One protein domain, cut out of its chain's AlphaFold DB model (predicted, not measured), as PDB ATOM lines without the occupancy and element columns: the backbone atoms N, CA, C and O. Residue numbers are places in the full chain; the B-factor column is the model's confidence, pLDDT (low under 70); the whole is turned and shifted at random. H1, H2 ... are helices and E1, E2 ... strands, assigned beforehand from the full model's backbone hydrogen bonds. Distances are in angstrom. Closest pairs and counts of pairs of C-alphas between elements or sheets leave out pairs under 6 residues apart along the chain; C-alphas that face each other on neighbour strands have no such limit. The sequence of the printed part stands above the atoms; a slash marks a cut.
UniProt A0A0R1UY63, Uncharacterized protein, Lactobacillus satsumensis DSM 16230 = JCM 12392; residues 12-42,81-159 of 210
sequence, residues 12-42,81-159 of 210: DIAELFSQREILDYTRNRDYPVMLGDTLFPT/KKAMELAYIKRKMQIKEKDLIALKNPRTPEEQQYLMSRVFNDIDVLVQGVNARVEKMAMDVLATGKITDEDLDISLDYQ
ATOM      1  N   ASP A  12      17.507   2.485 130.452       74.88
ATOM      2  CA  ASP A  12      16.568   2.446 129.341       74.88
ATOM      3  C   ASP A  12      16.596   1.047 128.717       74.88
ATOM      4  O   ASP A  12      17.640   0.395 128.645       74.88
ATOM      5  N   ILE A  13      15.445   0.560 128.257       74.31
ATOM      6  CA  ILE A  13      15.330  -0.796 127.704       74.31
ATOM      7  C   ILE A  13      16.260  -0.966 126.493       74.31
ATOM      8  O   ILE A  13      16.809  -2.043 126.279       74.31
ATOM      9  N   ALA A  14      16.466   0.116 125.735       76.31
ATOM     10  CA  ALA A  14      17.361   0.164 124.586       76.31
ATOM     11  C   ALA A  14      18.850   0.113 124.975       76.31
ATOM     12  O   ALA A  14      19.677  -0.277 124.152       76.31
ATOM     13  N   GLU A  15      19.197   0.482 126.213       79.44
ATOM     14  CA  GLU A  15      20.547   0.302 126.757       79.44
ATOM     15  C   GLU A  15      20.765  -1.128 127.266       79.44
ATOM     16  O   GLU A  15      21.870  -1.642 127.139       79.44
ATOM     17  N   LEU A  16      19.724  -1.773 127.812       77.38
ATOM     18  CA  LEU A  16      19.783  -3.166 128.283       77.38
ATOM     19  C   LEU A  16      19.788  -4.191 127.142       77.38
ATOM     20  O   LEU A  16      20.349  -5.273 127.291       77.38
ATOM     21  N   PHE A  17      19.124  -3.870 126.031       82.75
ATOM     22  CA  PHE A  17      19.032  -4.719 124.845       82.75
ATOM     23  C   PHE A  17      19.388  -3.900 123.612       82.75
ATOM     24  O   PHE A  17      18.539  -3.586 122.770       82.75
ATOM     25  N   SER A  18      20.657  -3.517 123.510       86.44
ATOM     26  CA  SER A  18      21.109  -2.768 122.346       86.44
ATOM     27  C   SER A  18      20.994  -3.622 121.080       86.44
ATOM     28  O   SER A  18      21.179  -4.842 121.098       86.44
ATOM     29  N   GLN A  19      20.738  -2.984 119.934       85.69
ATOM     30  CA  GLN A  19      20.655  -3.699 118.655       85.69
ATOM     31  C   GLN A  19      21.924  -4.521 118.379       85.69
ATOM     32  O   GLN A  19      21.843  -5.622 117.840       85.69
ATOM     33  N   ARG A  20      23.094  -4.008 118.782       87.25
ATOM     34  CA  ARG A  20      24.369  -4.718 118.654       87.25
ATOM     35  C   ARG A  20      24.390  -5.999 119.484       87.25
ATOM     36  O   ARG A  20      24.762  -7.034 118.951       87.25
ATOM     37  N   GLU A  21      23.957  -5.950 120.741       86.69
ATOM     38  CA  GLU A  21      23.911  -7.137 121.605       86.69
ATOM     39  C   GLU A  21      22.926  -8.180 121.094       86.69
ATOM     40  O   GLU A  21      23.252  -9.360 121.089       86.69
ATOM     41  N   ILE A  22      21.759  -7.768 120.594       86.50
ATOM     42  CA  ILE A  22      20.794  -8.695 119.987       86.50
ATOM     43  C   ILE A  22      21.390  -9.347 118.728       86.50
ATOM     44  O   ILE A  22      21.258 -10.555 118.523       86.50
ATOM     45  N   LEU A  23      22.068  -8.568 117.880       87.31
ATOM     46  CA  LEU A  23      22.729  -9.082 116.675       87.31
ATOM     47  C   LEU A  23      23.909 -10.005 116.991       87.31
ATOM     48  O   LEU A  23      24.149 -10.958 116.252       87.31
ATOM     49  N   ASP A  24      24.664  -9.724 118.047       89.94
ATOM     50  CA  ASP A  24      25.769 -10.572 118.489       89.94
ATOM     51  C   ASP A  24      25.230 -11.852 119.152       89.94
ATOM     52  O   ASP A  24      25.720 -12.944 118.867       89.94
ATOM     53  N   TYR A  25      24.161 -11.749 119.946       88.12
ATOM     54  CA  TYR A  25      23.457 -12.885 120.547       88.12
ATOM     55  C   TYR A  25      22.935 -13.859 119.485       88.12
ATOM     56  O   TYR A  25      23.221 -15.052 119.534       88.12
ATOM     57  N   THR A  26      22.213 -13.340 118.491       86.00
ATOM     58  CA  THR A  26      21.621 -14.152 117.415       86.00
ATOM     59  C   THR A  26      22.654 -14.741 116.458       86.00
ATOM     60  O   THR A  26      22.419 -15.813 115.910       86.00
ATOM     61  N   ARG A  27      23.802 -14.082 116.247       84.88
ATOM     62  CA  ARG A  27      24.874 -14.605 115.381       84.88
ATOM     63  C   ARG A  27      25.695 -15.715 116.018       84.88
ATOM     64  O   ARG A  27      26.161 -16.587 115.299       84.88
ATOM     65  N   ASN A  28      25.886 -15.670 117.333       87.00
ATOM     66  CA  ASN A  28      26.698 -16.651 118.055       87.00
ATOM     67  C   ASN A  28      25.915 -17.913 118.441       87.00
ATOM     68  O   ASN A  28      26.442 -18.762 119.159       87.00
ATOM     69  N   ARG A  29      24.652 -18.019 118.019       84.25
ATOM     70  CA  ARG A  29      23.771 -19.117 118.385       84.25
ATOM     71  C   ARG A  29      23.491 -20.006 117.188       84.25
ATOM     72  O   ARG A  29      22.985 -19.550 116.168       84.25
ATOM     73  N   ASP A  30      23.759 -21.290 117.375       84.06
ATOM     74  CA  ASP A  30      23.388 -22.312 116.413       84.06
ATOM     75  C   ASP A  30      21.960 -22.783 116.692       84.06
ATOM     76  O   ASP A  30      21.626 -23.244 117.789       84.06
ATOM     77  N   TYR A  31      21.104 -22.649 115.685       84.12
ATOM     78  CA  TYR A  31      19.756 -23.203 115.696       84.12
ATOM     79  C   TYR A  31      19.769 -24.583 115.026       84.12
ATOM     80  O   TYR A  31      20.596 -24.826 114.144       84.12
ATOM     81  N   PRO A  32      18.874 -25.505 115.423       84.25
ATOM     82  CA  PRO A  32      18.773 -26.798 114.761       84.25
ATOM     83  C   PRO A  32      18.452 -26.599 113.277       84.25
ATOM     84  O   PRO A  32      17.523 -25.866 112.933       84.25
ATOM     85  N   VAL A  33      19.228 -27.256 112.416       84.06
ATOM     86  CA  VAL A  33      19.020 -27.224 110.965       84.06
ATOM     87  C   VAL A  33      17.716 -27.947 110.646       84.06
ATOM     88  O   VAL A  33      17.544 -29.111 111.027       84.06
ATOM     89  N   MET A  34      16.800 -27.256 109.970       86.81
ATOM     90  CA  MET A  34      15.534 -27.843 109.542       86.81
ATOM     91  C   MET A  34      15.736 -28.669 108.268       86.81
ATOM     92  O   MET A  34      16.735 -28.528 107.559       86.81
ATOM     93  N   LEU A  35      14.808 -29.575 107.967       86.62
ATOM     94  CA  LEU A  35      14.956 -30.458 106.813       86.62
ATOM     95  C   LEU A  35      14.906 -29.663 105.502       86.62
ATOM     96  O   LEU A  35      15.713 -29.927 104.606       86.62
ATOM     97  N   GLY A  36      14.007 -28.685 105.400       83.56
ATOM     98  CA  GLY A  36      13.907 -27.786 104.256       83.56
ATOM     99  C   GLY A  36      15.208 -27.043 103.983       83.56
ATOM    100  O   GLY A  36      15.609 -26.981 102.827       83.56
ATOM    101  N   ASP A  37      15.941 -26.613 105.014       83.44
ATOM    102  CA  ASP A  37      17.245 -25.948 104.849       83.44
ATOM    103  C   ASP A  37      18.285 -26.852 104.165       83.44
ATOM    104  O   ASP A  37      19.147 -26.376 103.422       83.44
ATOM    105  N   THR A  38      18.210 -28.171 104.387       85.88
ATOM    106  CA  THR A  38      19.115 -29.139 103.740       85.88
ATOM    107  C   THR A  38      18.765 -29.401 102.278       85.88
ATOM    108  O   THR A  38      19.649 -29.725 101.485       85.88
ATOM    109  N   LEU A  39      17.484 -29.283 101.921       85.06
ATOM    110  CA  LEU A  39      16.989 -29.485 100.559       85.06
ATOM    111  C   LEU A  39      17.117 -28.202  99.727       85.06
ATOM    112  O   LEU A  39      17.466 -28.254  98.549       85.06
ATOM    113  N   PHE A  40      16.881 -27.055 100.358       83.88
ATOM    114  CA  PHE A  40      16.824 -25.733  99.751       83.88
ATOM    115  C   PHE A  40      17.697 -24.754 100.552       83.88
ATOM    116  O   PHE A  40      17.191 -24.007 101.393       83.88
ATOM    117  N   PRO A  41      19.020 -24.720 100.309       83.12
ATOM    118  CA  PRO A  41      19.924 -23.882 101.087       83.12
ATOM    119  C   PRO A  41      19.585 -22.397 100.919       83.12
ATOM    120  O   PRO A  41      19.597 -21.859  99.807       83.12
ATOM    121  N   THR A  42      19.317 -21.718 102.037       78.50
ATOM    122  CA  THR A  42      18.932 -20.303 102.041       78.50
ATOM    123  C   THR A  42      20.068 -19.411 101.539       78.50
ATOM    124  O   THR A  42      21.211 -19.509 101.987       78.50
ATOM    125  N   LYS A  81       9.673 -13.965  82.370       42.97
ATOM    126  CA  LYS A  81      10.138 -13.306  83.584       42.97
ATOM    127  C   LYS A  81       8.986 -13.310  84.586       42.97
ATOM    128  O   LYS A  81       8.073 -12.495  84.466       42.97
ATOM    129  N   LYS A  82       9.019 -14.208  85.572       50.38
ATOM    130  CA  LYS A  82       8.092 -14.156  86.707       50.38
ATOM    131  C   LYS A  82       8.776 -13.410  87.849       50.38
ATOM    132  O   LYS A  82       9.732 -13.916  88.434       50.38
ATOM    133  N   ALA A  83       8.308 -12.197  88.126       49.22
ATOM    134  CA  ALA A  83       8.678 -11.481  89.338       49.22
ATOM    135  C   ALA A  83       7.878 -12.088  90.497       49.22
ATOM    136  O   ALA A  83       6.648 -12.044  90.496       49.22
ATOM    137  N   MET A  84       8.566 -12.715  91.446       57.19
ATOM    138  CA  MET A  84       7.970 -13.150  92.706       57.19
ATOM    139  C   MET A  84       8.442 -12.206  93.806       57.19
ATOM    140  O   MET A  84       9.645 -12.024  94.002       57.19
ATOM    141  N   GLU A  85       7.503 -11.596  94.520       58.66
ATOM    142  CA  GLU A  85       7.814 -10.768  95.682       58.66
ATOM    143  C   GLU A  85       8.109 -11.664  96.893       58.66
ATOM    144  O   GLU A  85       7.394 -12.635  97.163       58.66
ATOM    145  N   LEU A  86       9.184 -11.367  97.624       61.75
ATOM    146  CA  LEU A  86       9.504 -12.063  98.867       61.75
ATOM    147  C   LEU A  86       8.441 -11.749  99.930       61.75
ATOM    148  O   LEU A  86       8.304 -10.609 100.370       61.75
ATOM    149  N   ALA A  87       7.723 -12.776 100.396       66.12
ATOM    150  CA  ALA A  87       6.747 -12.620 101.470       66.12
ATOM    151  C   ALA A  87       7.431 -12.153 102.769       66.12
ATOM    152  O   ALA A  87       8.346 -12.800 103.286       66.12
ATOM    153  N   TYR A  88       6.973 -11.028 103.321       72.12
ATOM    154  CA  TYR A  88       7.554 -10.463 104.534       72.12
ATOM    155  C   TYR A  88       7.102 -11.223 105.790       72.12
ATOM    156  O   TYR A  88       5.958 -11.107 106.233       72.12
ATOM    157  N   ILE A  89       8.021 -11.968 106.408       79.00
ATOM    158  CA  ILE A  89       7.767 -12.715 107.646       79.00
ATOM    159  C   ILE A  89       8.166 -11.855 108.848       79.00
ATOM    160  O   ILE A  89       9.332 -11.501 109.020       79.00
ATOM    161  N   LYS A  90       7.204 -11.550 109.725       82.88
ATOM    162  CA  LYS A  90       7.447 -10.827 110.983       82.88
ATOM    163  C   LYS A  90       6.716 -11.470 112.154       82.88
ATOM    164  O   LYS A  90       5.577 -11.913 112.022       82.88
ATOM    165  N   ARG A  91       7.338 -11.445 113.333       82.81
ATOM    166  CA  ARG A  91       6.716 -11.860 114.597       82.81
ATOM    167  C   ARG A  91       7.130 -10.909 115.716       82.81
ATOM    168  O   ARG A  91       8.275 -10.475 115.762       82.81
ATOM    169  N   LYS A  92       6.193 -10.584 116.609       87.88
ATOM    170  CA  LYS A  92       6.438  -9.756 117.798       87.88
ATOM    171  C   LYS A  92       6.013 -10.498 119.059       87.88
ATOM    172  O   LYS A  92       5.032 -11.240 119.026       87.88
ATOM    173  N   MET A  93       6.717 -10.256 120.160       86.19
ATOM    174  CA  MET A  93       6.321 -10.696 121.496       86.19
ATOM    175  C   MET A  93       6.177  -9.476 122.401       86.19
ATOM    176  O   MET A  93       6.982  -8.550 122.339       86.19
ATOM    177  N   GLN A  94       5.111  -9.447 123.199       88.94
ATOM    178  CA  GLN A  94       4.869  -8.361 124.139       88.94
ATOM    179  C   GLN A  94       5.565  -8.654 125.468       88.94
ATOM    180  O   GLN A  94       5.336  -9.704 126.065       88.94
ATOM    181  N   ILE A  95       6.311  -7.675 125.974       86.31
ATOM    182  CA  ILE A  95       6.768  -7.651 127.366       86.31
ATOM    183  C   ILE A  95       5.668  -6.999 128.212       86.31
ATOM    184  O   ILE A  95       5.183  -5.913 127.886       86.31
ATOM    185  N   LYS A  96       5.229  -7.675 129.279       87.81
ATOM    186  CA  LYS A  96       4.200  -7.149 130.188       87.81
ATOM    187  C   LYS A  96       4.783  -6.071 131.099       87.81
ATOM    188  O   LYS A  96       5.958  -6.097 131.441       87.81
ATOM    189  N   GLU A  97       3.930  -5.166 131.566       82.00
ATOM    190  CA  GLU A  97       4.352  -4.011 132.369       82.00
ATOM    191  C   GLU A  97       5.023  -4.395 133.695       82.00
ATOM    192  O   GLU A  97       6.013  -3.788 134.084       82.00
ATOM    193  N   LYS A  98       4.556  -5.461 134.357       85.44
ATOM    194  CA  LYS A  98       5.202  -5.975 135.577       85.44
ATOM    195  C   LYS A  98       6.641  -6.432 135.322       85.44
ATOM    196  O   LYS A  98       7.526  -6.090 136.100       85.44
ATOM    197  N   ASP A  99       6.862  -7.159 134.228       83.88
ATOM    198  CA  ASP A  99       8.192  -7.636 133.842       83.88
ATOM    199  C   ASP A  99       9.079  -6.456 133.413       83.88
ATOM    200  O   ASP A  99      10.249  -6.393 133.776       83.88
ATOM    201  N   LEU A 100       8.502  -5.468 132.720       83.19
ATOM    202  CA  LEU A 100       9.185  -4.234 132.328       83.19
ATOM    203  C   LEU A 100       9.662  -3.423 133.541       83.19
ATOM    204  O   LEU A 100      10.791  -2.937 133.552       83.19
ATOM    205  N   ILE A 101       8.817  -3.275 134.565       84.38
ATOM    206  CA  ILE A 101       9.181  -2.591 135.812       84.38
ATOM    207  C   ILE A 101      10.287  -3.363 136.535       84.38
ATOM    208  O   ILE A 101      11.240  -2.743 136.995       84.38
ATOM    209  N   ALA A 102      10.196  -4.696 136.597       83.81
ATOM    210  CA  ALA A 102      11.213  -5.535 137.230       83.81
ATOM    211  C   ALA A 102      12.569  -5.484 136.498       83.81
ATOM    212  O   ALA A 102      13.612  -5.486 137.141       83.81
ATOM    213  N   LEU A 103      12.564  -5.365 135.168       84.00
ATOM    214  CA  LEU A 103      13.771  -5.160 134.355       84.00
ATOM    215  C   LEU A 103      14.425  -3.795 134.598       84.00
ATOM    216  O   LEU A 103      15.649  -3.702 134.621       84.00
ATOM    217  N   LYS A 104      13.620  -2.739 134.775       81.81
ATOM    218  CA  LYS A 104      14.117  -1.376 135.038       81.81
ATOM    219  C   LYS A 104      14.587  -1.183 136.477       81.81
ATOM    220  O   LYS A 104      15.528  -0.431 136.704       81.81
ATOM    221  N   ASN A 105      13.917  -1.840 137.422       83.94
ATOM    222  CA  ASN A 105      14.163  -1.756 138.859       83.94
ATOM    223  C   ASN A 105      14.324  -3.157 139.464       83.94
ATOM    224  O   ASN A 105      13.446  -3.608 140.211       83.94
ATOM    225  N   PRO A 106      15.420  -3.860 139.139       83.00
ATOM    226  CA  PRO A 106      15.692  -5.165 139.718       83.00
ATOM    227  C   PRO A 106      15.997  -5.027 141.211       83.00
ATOM    228  O   PRO A 106      16.621  -4.055 141.644       83.00
ATOM    229  N   ARG A 107      15.572  -6.002 142.019       81.69
ATOM    230  CA  ARG A 107      15.843  -5.987 143.466       81.69
ATOM    231  C   ARG A 107      17.262  -6.451 143.761       81.69
ATOM    232  O   ARG A 107      17.857  -5.985 144.728       81.69
ATOM    233  N   THR A 108      17.799  -7.343 142.927       87.06
ATOM    234  CA  THR A 108      19.199  -7.778 142.973       87.06
ATOM    235  C   THR A 108      19.801  -7.898 141.564       87.06
ATOM    236  O   THR A 108      19.059  -8.080 140.592       87.06
ATOM    237  N   PRO A 109      21.138  -7.822 141.417       83.38
ATOM    238  CA  PRO A 109      21.807  -8.038 140.131       83.38
ATOM    239  C   PRO A 109      21.513  -9.409 139.501       83.38
ATOM    240  O   PRO A 109      21.431  -9.527 138.279       83.38
ATOM    241  N   GLU A 110      21.316 -10.447 140.316       85.75
ATOM    242  CA  GLU A 110      20.999 -11.802 139.854       85.75
ATOM    243  C   GLU A 110      19.585 -11.882 139.267       85.75
ATOM    244  O   GLU A 110      19.373 -12.526 138.239       85.75
ATOM    245  N   GLU A 111      18.616 -11.188 139.874       83.75
ATOM    246  CA  GLU A 111      17.256 -11.078 139.339       83.75
ATOM    247  C   GLU A 111      17.261 -10.368 137.979       83.75
ATOM    248  O   GLU A 111      16.593 -10.816 137.046       83.75
ATOM    249  N   GLN A 112      18.070  -9.314 137.831       84.19
ATOM    250  CA  GLN A 112      18.220  -8.609 136.560       84.19
ATOM    251  C   GLN A 112      18.741  -9.539 135.457       84.19
ATOM    252  O   GLN A 112      18.151  -9.604 134.379       84.19
ATOM    253  N   GLN A 113      19.810 -10.291 135.731       85.69
ATOM    254  CA  GLN A 113      20.379 -11.244 134.772       85.69
ATOM    255  C   GLN A 113      19.380 -12.340 134.404       85.69
ATOM    256  O   GLN A 113      19.244 -12.685 133.229       85.69
ATOM    257  N   TYR A 114      18.635 -12.854 135.384       87.31
ATOM    258  CA  TYR A 114      17.586 -13.835 135.139       87.31
ATOM    259  C   TYR A 114      16.489 -13.278 134.217       87.31
ATOM    260  O   TYR A 114      16.142 -13.912 133.217       87.31
ATOM    261  N   LEU A 115      15.984 -12.072 134.484       86.69
ATOM    262  CA  LEU A 115      14.960 -11.441 133.646       86.69
ATOM    263  C   LEU A 115      15.483 -11.124 132.240       86.69
ATOM    264  O   LEU A 115      14.770 -11.349 131.263       86.69
ATOM    265  N   MET A 116      16.735 -10.678 132.113       87.88
ATOM    266  CA  MET A 116      17.379 -10.488 130.811       87.88
ATOM    267  C   MET A 116      17.495 -11.806 130.042       87.88
ATOM    268  O   MET A 116      17.151 -11.852 128.863       87.88
ATOM    269  N   SER A 117      17.898 -12.896 130.705       88.25
ATOM    270  CA  SER A 117      17.985 -14.221 130.076       88.25
ATOM    271  C   SER A 117      16.638 -14.692 129.526       88.25
ATOM    272  O   SER A 117      16.581 -15.305 128.462       88.25
ATOM    273  N   ARG A 118      15.533 -14.343 130.195       89.62
ATOM    274  CA  ARG A 118      14.181 -14.647 129.721       89.62
ATOM    275  C   ARG A 118      13.851 -13.904 128.429       89.62
ATOM    276  O   ARG A 118      13.351 -14.528 127.504       89.62
ATOM    277  N   VAL A 119      14.191 -12.619 128.338       89.00
ATOM    278  CA  VAL A 119      14.003 -11.834 127.104       89.00
ATOM    279  C   VAL A 119      14.861 -12.390 125.961       89.00
ATOM    280  O   VAL A 119      14.395 -12.485 124.829       89.00
ATOM    281  N   PHE A 120      16.090 -12.825 126.243       90.12
ATOM    282  CA  PHE A 120      16.933 -13.497 125.249       90.12
ATOM    283  C   PHE A 120      16.359 -14.847 124.792       90.12
ATOM    284  O   PHE A 120      16.368 -15.144 123.597       90.12
ATOM    285  N   ASN A 121      15.771 -15.628 125.700       90.62
ATOM    286  CA  ASN A 121      15.045 -16.847 125.335       90.62
ATOM    287  C   ASN A 121      13.803 -16.538 124.479       90.62
ATOM    288  O   ASN A 121      13.507 -17.273 123.537       90.62
ATOM    289  N   ASP A 122      13.096 -15.440 124.752       90.75
ATOM    290  CA  ASP A 122      11.969 -14.998 123.926       90.75
ATOM    291  C   ASP A 122      12.431 -14.630 122.503       90.75
ATOM    292  O   ASP A 122      11.754 -14.966 121.528       90.75
ATOM    293  N   ILE A 123      13.610 -14.012 122.355       89.56
ATOM    294  CA  ILE A 123      14.240 -13.763 121.046       89.56
ATOM    295  C   ILE A 123      14.512 -15.083 120.314       89.56
ATOM    296  O   ILE A 123      14.208 -15.185 119.126       89.56
ATOM    297  N   ASP A 124      15.003 -16.117 121.002       90.62
ATOM    298  CA  ASP A 124      15.214 -17.431 120.381       90.62
ATOM    299  C   ASP A 124      13.916 -18.059 119.881       90.62
ATOM    300  O   ASP A 124      13.883 -18.618 118.785       90.62
ATOM    301  N   VAL A 125      12.834 -17.941 120.652       91.06
ATOM    302  CA  VAL A 125      11.503 -18.401 120.234       91.06
ATOM    303  C   VAL A 125      11.030 -17.636 118.996       91.06
ATOM    304  O   VAL A 125      10.430 -18.227 118.097       91.06
ATOM    305  N   LEU A 126      11.307 -16.332 118.913       90.12
ATOM    306  CA  LEU A 126      10.967 -15.524 117.741       90.12
ATOM    307  C   LEU A 126      11.759 -15.954 116.501       90.12
ATOM    308  O   LEU A 126      11.146 -16.138 115.449       90.12
ATOM    309  N   VAL A 127      13.075 -16.162 116.617       88.69
ATOM    310  CA  VAL A 127      13.925 -16.629 115.506       88.69
ATOM    311  C   VAL A 127      13.486 -18.016 115.033       88.69
ATOM    312  O   VAL A 127      13.259 -18.216 113.841       88.69
ATOM    313  N   GLN A 128      13.265 -18.953 115.958       89.31
ATOM    314  CA  GLN A 128      12.751 -20.284 115.625       89.31
ATOM    315  C   GLN A 128      11.369 -20.218 114.965       89.31
ATOM    316  O   GLN A 128      11.093 -20.992 114.055       89.31
ATOM    317  N   GLY A 129      10.516 -19.272 115.367       88.31
ATOM    318  CA  GLY A 129       9.222 -19.039 114.729       88.31
ATOM    319  C   GLY A 129       9.335 -18.579 113.271       88.31
ATOM    320  O   GLY A 129       8.534 -19.004 112.441       88.31
ATOM    321  N   VAL A 130      10.332 -17.748 112.944       86.94
ATOM    322  CA  VAL A 130      10.618 -17.350 111.554       86.94
ATOM    323  C   VAL A 130      11.120 -18.551 110.754       86.94
ATOM    324  O   VAL A 130      10.570 -18.837 109.693       86.94
ATOM    325  N   ASN A 131      12.086 -19.304 111.287       86.56
ATOM    326  CA  ASN A 131      12.622 -20.494 110.618       86.56
ATOM    327  C   ASN A 131      11.541 -21.564 110.397       86.56
ATOM    328  O   ASN A 131      11.458 -22.147 109.324       86.56
ATOM    329  N   ALA A 132      10.647 -21.772 111.367       88.81
ATOM    330  CA  ALA A 132       9.522 -22.694 111.229       88.81
ATOM    331  C   ALA A 132       8.546 -22.270 110.121       88.81
ATOM    332  O   ALA A 132       7.978 -23.118 109.435       88.81
ATOM    333  N   ARG A 133       8.350 -20.959 109.915       85.56
ATOM    334  CA  ARG A 133       7.527 -20.460 108.808       85.56
ATOM    335  C   ARG A 133       8.194 -20.714 107.455       85.56
ATOM    336  O   ARG A 133       7.497 -21.109 106.525       85.56
ATOM    337  N   VAL A 134       9.513 -20.530 107.363       85.31
ATOM    338  CA  VAL A 134      10.296 -20.872 106.164       85.31
ATOM    339  C   VAL A 134      10.206 -22.370 105.871       85.31
ATOM    340  O   VAL A 134       9.910 -22.744 104.741       85.31
ATOM    341  N   GLU A 135      10.348 -23.219 106.890       88.44
ATOM    342  CA  GLU A 135      10.201 -24.675 106.761       88.44
ATOM    343  C   GLU A 135       8.806 -25.063 106.258       88.44
ATOM    344  O   GLU A 135       8.683 -25.852 105.324       88.44
ATOM    345  N   LYS A 136       7.746 -24.474 106.829       87.12
ATOM    346  CA  LYS A 136       6.364 -24.699 106.376       87.12
ATOM    347  C   LYS A 136       6.212 -24.351 104.898       87.12
ATOM    348  O   LYS A 136       5.686 -25.153 104.141       87.12
ATOM    349  N   MET A 137       6.724 -23.194 104.478       83.81
ATOM    350  CA  MET A 137       6.678 -22.773 103.074       83.81
ATOM    351  C   MET A 137       7.462 -23.724 102.160       83.81
ATOM    352  O   MET A 137       6.959 -24.092 101.104       83.81
ATOM    353  N   ALA A 138       8.658 -24.163 102.563       85.38
ATOM    354  CA  ALA A 138       9.445 -25.123 101.792       85.38
ATOM    355  C   ALA A 138       8.715 -26.470 101.635       85.38
ATOM    356  O   ALA A 138       8.684 -27.038 100.543       85.38
ATOM    357  N   MET A 139       8.091 -26.961 102.708       87.81
ATOM    358  CA  MET A 139       7.342 -28.219 102.692       87.81
ATOM    359  C   MET A 139       6.021 -28.113 101.924       87.81
ATOM    360  O   MET A 139       5.662 -29.065 101.236       87.81
ATOM    361  N   ASP A 140       5.333 -26.971 101.965       86.56
ATOM    362  CA  ASP A 140       4.133 -26.729 101.153       86.56
ATOM    363  C   ASP A 140       4.451 -26.782  99.656       86.56
ATOM    364  O   ASP A 140       3.734 -27.433  98.890       86.56
ATOM    365  N   VAL A 141       5.561 -26.153  99.243       84.19
ATOM    366  CA  VAL A 141       6.041 -26.212  97.855       84.19
ATOM    367  C   VAL A 141       6.402 -27.642  97.473       84.19
ATOM    368  O   VAL A 141       6.025 -28.086  96.395       84.19
ATOM    369  N   LEU A 142       7.086 -28.385  98.346       85.75
ATOM    370  CA  LEU A 142       7.454 -29.774  98.069       85.75
ATOM    371  C   LEU A 142       6.214 -30.670  97.930       85.75
ATOM    372  O   LEU A 142       6.163 -31.509  97.037       85.75
ATOM    373  N   ALA A 143       5.211 -30.487  98.789       85.31
ATOM    374  CA  ALA A 143       4.029 -31.344  98.830       85.31
ATOM    375  C   ALA A 143       2.982 -31.001  97.760       85.31
ATOM    376  O   ALA A 143       2.339 -31.900  97.226       85.31
ATOM    377  N   THR A 144       2.771 -29.715  97.476       83.75
ATOM    378  CA  THR A 144       1.652 -29.250  96.638       83.75
ATOM    379  C   THR A 144       2.084 -28.390  95.456       83.75
ATOM    380  O   THR A 144       1.263 -28.062  94.602       83.75
ATOM    381  N   GLY A 145       3.353 -27.977  95.399       80.88
ATOM    382  CA  GLY A 145       3.833 -27.009  94.413       80.88
ATOM    383  C   GLY A 145       3.280 -25.598  94.605       80.88
ATOM    384  O   GLY A 145       3.470 -24.746  93.738       80.88
ATOM    385  N   LYS A 146       2.574 -25.338  95.709       83.81
ATOM    386  CA  LYS A 146       1.892 -24.072  95.972       83.81
ATOM    387  C   LYS A 146       2.142 -23.634  97.404       83.81
ATOM    388  O   LYS A 146       2.241 -24.455  98.308       83.81
ATOM    389  N   ILE A 147       2.219 -22.329  97.610       81.12
ATOM    390  CA  ILE A 147       2.184 -21.726  98.938       81.12
ATOM    391  C   ILE A 147       0.855 -21.005  99.052       81.12
ATOM    392  O   ILE A 147       0.598 -20.065  98.302       81.12
ATOM    393  N   THR A 148       0.034 -21.437 100.002       80.06
ATOM    394  CA  THR A 148      -1.198 -20.746 100.368       80.06
ATOM    395  C   THR A 148      -1.131 -20.304 101.824       80.06
ATOM    396  O   THR A 148      -0.697 -21.044 102.717       80.06
ATOM    397  N   ASP A 149      -1.537 -19.063 102.061       72.94
ATOM    398  CA  ASP A 149      -1.764 -18.525 103.393       72.94
ATOM    399  C   ASP A 149      -3.080 -17.753 103.409       72.94
ATOM    400  O   ASP A 149      -3.160 -16.638 102.894       72.94
ATOM    401  N   GLU A 150      -4.113 -18.369 103.984       69.19
ATOM    402  CA  GLU A 150      -5.480 -17.833 104.003       69.19
ATOM    403  C   GLU A 150      -5.574 -16.522 104.798       69.19
ATOM    404  O   GLU A 150      -6.313 -15.619 104.417       69.19
ATOM    405  N   ASP A 151      -4.770 -16.378 105.856       67.12
ATOM    406  CA  ASP A 151      -4.773 -15.195 106.727       67.12
ATOM    407  C   ASP A 151      -4.238 -13.929 106.035       67.12
ATOM    408  O   ASP A 151      -4.562 -12.809 106.439       67.12
ATOM    409  N   LEU A 152      -3.381 -14.095 105.025       65.25
ATOM    410  CA  LEU A 152      -2.710 -13.000 104.318       65.25
ATOM    411  C   LEU A 152      -3.115 -12.906 102.840       65.25
ATOM    412  O   LEU A 152      -2.562 -12.068 102.133       65.25
ATOM    413  N   ASP A 153      -4.051 -13.750 102.389       65.44
ATOM    414  CA  ASP A 153      -4.469 -13.887 100.985       65.44
ATOM    415  C   ASP A 153      -3.279 -14.075 100.021       65.44
ATOM    416  O   ASP A 153      -3.247 -13.585  98.893       65.44
ATOM    417  N   ILE A 154      -2.238 -14.776 100.490       69.81
ATOM    418  CA  ILE A 154      -1.050 -15.067  99.688       69.81
ATOM    419  C   ILE A 154      -1.269 -16.410  99.006       69.81
ATOM    420  O   ILE A 154      -1.369 -17.444  99.668       69.81
ATOM    421  N   SER A 155      -1.288 -16.395  97.676       74.50
ATOM    422  CA  SER A 155      -1.312 -17.594  96.845       74.50
ATOM    423  C   SER A 155      -0.190 -17.519  95.817       74.50
ATOM    424  O   SER A 155      -0.219 -16.695  94.902       74.50
ATOM    425  N   LEU A 156       0.826 -18.366  95.988       74.75
ATOM    426  CA  LEU A 156       1.947 -18.486  95.064       74.75
ATOM    427  C   LEU A 156       1.968 -19.888  94.464       74.75
ATOM    428  O   LEU A 156       2.176 -20.873  95.170       74.75
ATOM    429  N   ASP A 157       1.775 -19.963  93.150       78.75
ATOM    430  CA  ASP A 157       1.796 -21.215  92.396       78.75
ATOM    431  C   ASP A 157       3.112 -21.352  91.617       78.75
ATOM    432  O   ASP A 157       3.444 -20.493  90.785       78.75
ATOM    433  N   TYR A 158       3.852 -22.432  91.882       77.31
ATOM    434  CA  TYR A 158       5.085 -22.788  91.172       77.31
ATOM    435  C   TYR A 158       4.828 -23.636  89.919       77.31
ATOM    436  O   TYR A 158       5.781 -24.041  89.262       77.31
ATOM    437  N   GLN A 159       3.559 -23.876  89.569       79.31
ATOM    438  CA  GLN A 159       3.131 -24.599  88.370       79.31
ATOM    439  C   GLN A 159       3.715 -26.011  88.281       79.31
ATOM    440  O   GLN A 159       4.054 -26.485  87.197       79.31
TER     441      GLN A 159
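Overview. This is residues 12 to 42 and 81 to 159 of the 210 residues of an uncharacterized protein of Lactobacillus satsumensis DSM 16230 = JCM 12392 (UniProt A0A0R1UY63). One very long helix, H5, makes the axis of a loose rod, with short helices set along it and the small strand hairpin E2 and E3 folded back at its last end. H4 packs on the first end of H5, H3 packs on it toward the other end, and a long link runs back along the rod from E1 to H4. The printed part has 110 residues with five named helices and three named strands, in the order H1 H2 H3 E1 H4 H5 E2 E3; it is mostly helix. The radius of gyration of the C-alphas is 18.6 A, and the spans are 59 by 28 by 23 A.

Arrangement. H1, residues 13 to 16, is close to but not clearly touching H4, residues 97 to 104; their closest C-alphas, Ile 13 and Lys 104, are 7.5 A apart. H2, residues 19 to 27, is close to but not clearly touching H5, residues 109 to 144, at a steep tilt of 58 degrees, the same way; the closest C-alphas, Thr 26 and Asp 124, are 7.8 A apart. H3, residues 35 to 39, touches residues 135 to 139 of H5 alone, closest at C-alphas Gly 36 and Glu 135, 5.4 A. E1, residues 81 to 85, pairs with no named strand. H4 touches residues 112 to 116 of H5 alone, closest at C-alphas Leu 103 and Gln 112, 6.0 A, at a steep tilt of 57 degrees, opposite ways. E2, residues 146 to 149, and E3, residues 154 to 157, are an antiparallel hairpin, with N 147 and O 156 at 2.8 A, within hydrogen-bond range. The closest C-alphas of H5 and E2, Asp 140 and Ile 147, are 5.8 A apart. In H2, H3, H4 and H5 every O i to N i+4 pair is within hydrogen-bond range; H1 is too short for such a pair.

Along the chain. H1 begins at C-alpha 13, (15.330, -0.796, 127.704). From first to last C-alpha H2 measures 12.1 A, E1 12.6 A, H4 10.5 A and H5 52.4 A. E3 ends at C-alpha 157, (1.796, -21.215, 92.396).

Size, cuts and confidence. The C-alphas farthest apart, Lys 81 and Arg 107, are 60.6 A apart. Residues 43 to 80 are not printed, and C-alphas 42 and 81 are 21.6 A apart across the cut. The link from E1 to H4, 11 residues, is long. Residues 81 to 87 and 150 to 154 have pLDDT under 70.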